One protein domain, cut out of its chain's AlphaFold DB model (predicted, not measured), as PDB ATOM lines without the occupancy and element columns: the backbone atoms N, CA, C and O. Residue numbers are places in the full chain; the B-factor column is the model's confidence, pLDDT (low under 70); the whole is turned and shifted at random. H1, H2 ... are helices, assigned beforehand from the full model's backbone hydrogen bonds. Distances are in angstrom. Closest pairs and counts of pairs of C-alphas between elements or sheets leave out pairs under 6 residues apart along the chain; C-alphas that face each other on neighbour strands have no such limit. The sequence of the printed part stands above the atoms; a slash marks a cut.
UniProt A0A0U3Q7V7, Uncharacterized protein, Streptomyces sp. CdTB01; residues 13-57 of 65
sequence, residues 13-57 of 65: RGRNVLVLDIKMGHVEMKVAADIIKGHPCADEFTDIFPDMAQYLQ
ATOM      1  N   ARG A  13     -11.054 -18.070 -37.190       90.81
ATOM      2  CA  ARG A  13     -10.583 -19.451 -37.170       90.81
ATOM      3  C   ARG A  13     -11.586 -20.376 -37.848       90.81
ATOM      4  O   ARG A  13     -11.167 -21.155 -38.697       90.81
ATOM      5  N   GLY A  14     -12.869 -20.313 -37.493       91.00
ATOM      6  CA  GLY A  14     -13.871 -21.204 -38.080       91.00
ATOM      7  C   GLY A  14     -14.087 -20.917 -39.563       91.00
ATOM      8  O   GLY A  14     -14.122 -21.862 -40.353       91.00
ATOM      9  N   ARG A  15     -14.065 -19.638 -39.970       91.50
ATOM     10  CA  ARG A  15     -14.080 -19.263 -41.395       91.50
ATOM     11  C   ARG A  15     -12.897 -19.864 -42.153       91.50
ATOM     12  O   ARG A  15     -13.089 -20.498 -43.188       91.50
ATOM     13  N   ASN A  16     -11.680 -19.730 -41.623       92.06
ATOM     14  CA  ASN A  16     -10.485 -20.290 -42.258       92.06
ATOM     15  C   ASN A  16     -10.522 -21.819 -42.357       92.06
ATOM     16  O   ASN A  16     -10.080 -22.365 -43.367       92.06
ATOM     17  N   VAL A  17     -11.045 -22.518 -41.344       93.06
ATOM     18  CA  VAL A  17     -11.187 -23.982 -41.401       93.06
ATOM     19  C   VAL A  17     -12.152 -24.375 -42.519       93.06
ATOM     20  O   VAL A  17     -11.788 -25.213 -43.339       93.06
ATOM     21  N   LEU A  18     -13.316 -23.725 -42.627       91.94
ATOM     22  CA  LEU A  18     -14.265 -24.001 -43.709       91.94
ATOM     23  C   LEU A  18     -13.644 -23.733 -45.093       91.94
ATOM     24  O   LEU A  18     -13.758 -24.565 -45.990       91.94
ATOM     25  N   VAL A  19     -12.917 -22.621 -45.266       92.25
ATOM     26  CA  VAL A  19     -12.187 -22.325 -46.517       92.25
ATOM     27  C   VAL A  19     -11.186 -23.432 -46.862       92.25
ATOM     28  O   VAL A  19     -11.073 -23.825 -48.026       92.25
ATOM     29  N   LEU A  20     -10.438 -23.929 -45.874       93.12
ATOM     30  CA  LEU A  20      -9.475 -25.012 -46.072       93.12
ATOM     31  C   LEU A  20     -10.169 -26.328 -46.429       93.12
ATOM     32  O   LEU A  20      -9.718 -27.002 -47.351       93.12
ATOM     33  N   ASP A  21     -11.271 -26.668 -45.766       92.94
ATOM     34  CA  ASP A  21     -12.029 -27.890 -46.042       92.94
ATOM     35  C   ASP A  21     -12.644 -27.888 -47.445       92.94
ATOM     36  O   ASP A  21     -12.602 -28.913 -48.129       92.94
ATOM     37  N   ILE A  22     -13.123 -26.736 -47.929       92.12
ATOM     38  CA  ILE A  22     -13.572 -26.580 -49.322       92.12
ATOM     39  C   ILE A  22     -12.399 -26.801 -50.285       92.12
ATOM     40  O   ILE A  22     -12.511 -27.566 -51.241       92.12
ATOM     41  N   LYS A  23     -11.246 -26.164 -50.031       91.12
ATOM     42  CA  LYS A  23     -10.052 -26.288 -50.892       91.12
ATOM     43  C   LYS A  23      -9.480 -27.704 -50.918       91.12
ATOM     44  O   LYS A  23      -8.942 -28.114 -51.943       91.12
ATOM     45  N   MET A  24      -9.580 -28.437 -49.812       93.38
ATOM     46  CA  MET A  24      -9.169 -29.840 -49.721       93.38
ATOM     47  C   MET A  24     -10.213 -30.804 -50.301       93.38
ATOM     48  O   MET A  24      -9.920 -31.987 -50.457       93.38
ATOM     49  N   GLY A  25     -11.416 -30.322 -50.634       90.06
ATOM     50  CA  GLY A  25     -12.519 -31.156 -51.109       90.06
ATOM     51  C   GLY A  25     -13.146 -32.021 -50.015       90.06
ATOM     52  O   GLY A  25     -13.829 -32.992 -50.329       90.06
ATOM     53  N   HIS A  26     -12.916 -31.697 -48.739       91.38
ATOM     54  CA  HIS A  26     -13.597 -32.340 -47.610       91.38
ATOM     55  C   HIS A  26     -15.061 -31.909 -47.521       91.38
ATOM     56  O   HIS A  26     -15.917 -32.705 -47.143       91.38
ATOM     57  N   VAL A  27     -15.338 -30.653 -47.883       90.50
ATOM     58  CA  VAL A  27     -16.686 -30.089 -47.929       90.50
ATOM     59  C   VAL A  27     -16.991 -29.655 -49.353       90.50
ATOM     60  O   VAL A  27     -16.249 -28.884 -49.962       90.50
ATOM     61  N   GLU A  28     -18.102 -30.148 -49.893       90.31
ATOM     62  CA  GLU A  28     -18.584 -29.712 -51.198       90.31
ATOM     63  C   GLU A  28     -19.010 -28.244 -51.152       90.31
ATOM     64  O   GLU A  28     -19.624 -27.785 -50.188       90.31
ATOM     65  N   MET A  29     -18.766 -27.511 -52.238       89.50
ATOM     66  CA  MET A  29     -19.082 -26.082 -52.313       89.50
ATOM     67  C   MET A  29     -20.566 -25.785 -52.054       89.50
ATOM     68  O   MET A  29     -20.886 -24.790 -51.412       89.50
ATOM     69  N   LYS A  30     -21.467 -26.676 -52.485       89.12
ATOM     70  CA  LYS A  30     -22.903 -26.579 -52.195       89.12
ATOM     71  C   LYS A  30     -23.207 -26.708 -50.697       89.12
ATOM     72  O   LYS A  30     -24.039 -25.970 -50.186       89.12
ATOM     73  N   VAL A  31     -22.535 -27.625 -50.001       89.81
ATOM     74  CA  VAL A  31     -22.707 -27.825 -48.552       89.81
ATOM     75  C   VAL A  31     -22.153 -26.626 -47.790       89.81
ATOM     76  O   VAL A  31     -22.815 -26.109 -46.898       89.81
ATOM     77  N   ALA A  32     -20.977 -26.133 -48.182       90.44
ATOM     78  CA  ALA A  32     -20.417 -24.906 -47.625       90.44
ATOM     79  C   ALA A  32     -21.334 -23.694 -47.838       90.44
ATOM     80  O   ALA A  32     -21.509 -22.900 -46.918       90.44
ATOM     81  N   ALA A  33     -21.951 -23.573 -49.018       90.62
ATOM     82  CA  ALA A  33     -22.913 -22.516 -49.301       90.62
ATOM     83  C   ALA A  33     -24.136 -22.599 -48.378       90.62
ATOM     84  O   ALA A  33     -24.531 -21.579 -47.827       90.62
ATOM     85  N   ASP A  34     -24.697 -23.793 -48.160       88.94
ATOM     86  CA  ASP A  34     -25.806 -23.993 -47.215       88.94
ATOM     87  C   ASP A  34     -25.404 -23.637 -45.772       88.94
ATOM     88  O   ASP A  34     -26.202 -23.039 -45.052       88.94
ATOM     89  N   ILE A  35     -24.169 -23.951 -45.357       88.62
ATOM     90  CA  ILE A  35     -23.639 -23.624 -44.020       88.62
ATOM     91  C   ILE A  35     -23.577 -22.110 -43.796       88.62
ATOM     92  O   ILE A  35     -23.939 -21.632 -42.723       88.62
ATOM     93  N   ILE A  36     -23.117 -21.349 -44.791       90.00
ATOM     94  CA  ILE A  36     -22.956 -19.892 -44.669       90.00
ATOM     95  C   ILE A  36     -24.186 -19.111 -45.149       90.00
ATOM     96  O   ILE A  36     -24.182 -17.879 -45.120       90.00
ATOM     97  N   LYS A  37     -25.238 -19.793 -45.619       87.19
ATOM     98  CA  LYS A  37     -26.425 -19.148 -46.180       87.19
ATOM     99  C   LYS A  37     -27.101 -18.273 -45.125       87.19
ATOM    100  O   LYS A  37     -27.528 -18.751 -44.079       87.19
ATOM    101  N   GLY A  38     -27.218 -16.978 -45.420       83.81
ATOM    102  CA  GLY A  38     -27.783 -15.988 -44.497       83.81
ATOM    103  C   GLY A  38     -26.811 -15.484 -43.422       83.81
ATOM    104  O   GLY A  38     -27.206 -14.661 -42.599       83.81
ATOM    105  N   HIS A  39     -25.550 -15.932 -43.428       87.75
ATOM    106  CA  HIS A  39     -24.502 -15.403 -42.559       87.75
ATOM    107  C   HIS A  39     -23.844 -14.165 -43.198       87.75
ATOM    108  O   HIS A  39     -23.595 -14.173 -44.404       87.75
ATOM    109  N   PRO A  40     -23.475 -13.121 -42.429       87.00
ATOM    110  CA  PRO A  40     -22.802 -11.931 -42.966       87.00
ATOM    111  C   PRO A  40     -21.431 -12.213 -43.596       87.00
ATOM    112  O   PRO A  40     -20.912 -11.379 -44.325       87.00
ATOM    113  N   CYS A  41     -20.835 -13.378 -43.325       88.19
ATOM    114  CA  CYS A  41     -19.574 -13.770 -43.955       88.19
ATOM    115  C   CYS A  41     -19.759 -14.331 -45.373       88.19
ATOM    116  O   CYS A  41     -18.765 -14.579 -46.044       88.19
ATOM    117  N   ALA A  42     -20.990 -14.571 -45.840       89.06
ATOM    118  CA  ALA A  42     -21.236 -15.199 -47.139       89.06
ATOM    119  C   ALA A  42     -20.569 -14.442 -48.301       89.06
ATOM    120  O   ALA A  42     -19.985 -15.078 -49.176       89.06
ATOM    121  N   ASP A  43     -20.573 -13.105 -48.257       87.50
ATOM    122  CA  ASP A  43     -19.914 -12.257 -49.256       87.50
ATOM    123  C   ASP A  43     -18.399 -12.526 -49.326       87.50
ATOM    124  O   ASP A  43     -17.857 -12.767 -50.407       87.50
ATOM    125  N   GLU A  44     -17.729 -12.618 -48.170       89.88
ATOM    126  CA  GLU A  44     -16.294 -12.929 -48.093       89.88
ATOM    127  C   GLU A  44     -15.982 -14.295 -48.721       89.88
ATOM    128  O   GLU A  44     -14.971 -14.474 -49.401       89.88
ATOM    129  N   PHE A  45     -16.862 -15.278 -48.523       89.56
ATOM    130  CA  PHE A  45     -16.704 -16.595 -49.133       89.56
ATOM    131  C   PHE A  45     -16.951 -16.567 -50.640       89.56
ATOM    132  O   PHE A  45     -16.267 -17.297 -51.358       89.56
ATOM    133  N   THR A  46     -17.860 -15.728 -51.144       89.94
ATOM    134  CA  THR A  46     -18.057 -15.562 -52.593       89.94
ATOM    135  C   THR A  46     -16.902 -14.845 -53.282       89.94
ATOM    136  O   THR A  46     -16.596 -15.179 -54.422       89.94
ATOM    137  N   ASP A  47     -16.194 -13.943 -52.596       91.06
ATOM    138  CA  ASP A  47     -14.961 -13.343 -53.124       91.06
ATOM    139  C   ASP A  47     -13.847 -14.391 -53.296       91.06
ATOM    140  O   ASP A  47     -13.061 -14.336 -54.245       91.06
ATOM    141  N   ILE A  48     -13.779 -15.378 -52.394       90.19
ATOM    142  CA  ILE A  48     -12.792 -16.471 -52.451       90.19
ATOM    143  C   ILE A  48     -13.228 -17.565 -53.436       90.19
ATOM    144  O   ILE A  48     -12.398 -18.130 -54.154       90.19
ATOM    145  N   PHE A  49     -14.522 -17.882 -53.451       91.00
ATOM    146  CA  PHE A  49     -15.143 -18.930 -54.253       91.00
ATOM    147  C   PHE A  49     -16.295 -18.324 -55.069       91.00
ATOM    148  O   PHE A  49     -17.454 -18.440 -54.670       91.00
ATOM    149  N   PRO A  50     -16.017 -17.706 -56.230       88.38
ATOM    150  CA  PRO A  50     -17.045 -17.029 -57.027       88.38
ATOM    151  C   PRO A  50     -18.168 -17.972 -57.476       88.38
ATOM    152  O   PRO A  50     -19.332 -17.579 -57.536       88.38
ATOM    153  N   ASP A  51     -17.850 -19.246 -57.705       88.19
ATOM    154  CA  ASP A  51     -18.834 -20.284 -58.015       88.19
ATOM    155  C   ASP A  51     -19.837 -20.525 -56.878       88.19
ATOM    156  O   ASP A  51     -20.930 -21.027 -57.128       88.19
ATOM    157  N   MET A  52     -19.529 -20.140 -55.638       88.81
ATOM    158  CA  MET A  52     -20.427 -20.316 -54.499       88.81
ATOM    159  C   MET A  52     -21.683 -19.440 -54.602       88.81
ATOM    160  O   MET A  52     -22.748 -19.825 -54.113       88.81
ATOM    161  N   ALA A  53     -21.601 -18.310 -55.312       86.38
ATOM    162  CA  ALA A  53     -22.719 -17.390 -55.508       86.38
ATOM    163  C   ALA A  53     -23.935 -18.055 -56.179       86.38
ATOM    164  O   ALA A  53     -25.072 -17.644 -55.948       86.38
ATOM    165  N   GLN A  54     -23.730 -19.103 -56.985       87.12
ATOM    166  CA  GLN A  54     -24.827 -19.837 -57.628       87.12
ATOM    167  C   GLN A  54     -25.674 -20.646 -56.630       87.12
ATOM    168  O   GLN A  54     -26.829 -20.945 -56.910       87.12
ATOM    169  N   TYR A  55     -25.097 -21.012 -55.482       85.69
ATOM    170  CA  TYR A  55     -25.754 -21.811 -54.445       85.69
ATOM    171  C   TYR A  55     -26.374 -20.943 -53.342       85.69
ATOM    172  O   TYR A  55     -27.321 -21.371 -52.688       85.69
ATOM    173  N   LEU A  56     -25.852 -19.728 -53.145       83.38
ATOM    174  CA  LEU A  56     -26.385 -18.758 -52.183       83.38
ATOM    175  C   LEU A  56     -27.604 -18.000 -52.709       83.38
ATOM    176  O   LEU A  56     -28.432 -17.554 -51.917       83.38
ATOM    177  N   GLN A  57     -27.729 -17.876 -54.032       74.75
ATOM    178  CA  GLN A  57     -28.939 -17.355 -54.653       74.75
ATOM    179  C   GLN A  57     -30.117 -18.268 -54.307       74.75
ATOM    180  O   GLN A  57     -30.129 -19.457 -54.629       74.75
TER     181      GLN A  57
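This is residues 13 to 57 of the 65 residues of an uncharacterized protein of Streptomyces sp. CdTB01 (UniProt A0A0U3Q7V7). Four short helices form a small compact cluster: the centres of H1, H2 and H3 make a triangle, and H4 crosses H2. H1, the longest, runs along one side; H2 runs back the opposite way; H3 runs from near the end of H2 toward H1, and H4 folds back to pack on H2. The printed part has 45 residues, with four named helices in the order H1 H2 H3 H4 and no named strand, and its class is all helix. It is compact, with a radius of gyration of the C-alphas of 9.2 A and spans of 24 by 18 by 16 A.

Find C-alpha 13 at (-10.583, -19.451, -37.170); from there H1 runs 16.4 A through residues 13 to 24. Next comes H2, residues 29 to 36, 10.6 A, then H3, residues 42 to 48, 10.1 A. H4, residues 50 to 56, covers 10.7 A and ends at C-alpha 56, (-26.385, -18.758, -52.183).

Look first at H1 and H2, a helical hairpin: they only just touch, with 3 pairs of C-alphas within 8 A, and H1 does so with residues 18 to 22 alone. Their closest C-alphas, of Ile 22 and Met 29, are 6.3 A apart, at a shallow tilt of 11 degrees, opposite ways. H3 is close to H1 but not clearly touching, the closest C-alphas being those of Val 19 and Phe 45, 7.8 A. H4 touches H2 at a steep tilt of 62 degrees, closest at the C-alphas of Ala 33 and Leu 56, 5.9 A. H3 and H4 only just touch, with 3 pairs within 8 A, and only at the corner. H1 and H4 are apart. In H1, H2 and H3 every O i to N i+4 pair is within hydrogen-bond range; in H4 1 of 3 is, beside 3 of 4 O i to N i+3 pairs.

The two C-alphas farthest apart are those of Arg 13 and Gln 57, 25.4 A. The printed part has no cut, and its three links are tight. The mean pLDDT of the printed part is 89.3, and no printed residue is under 70.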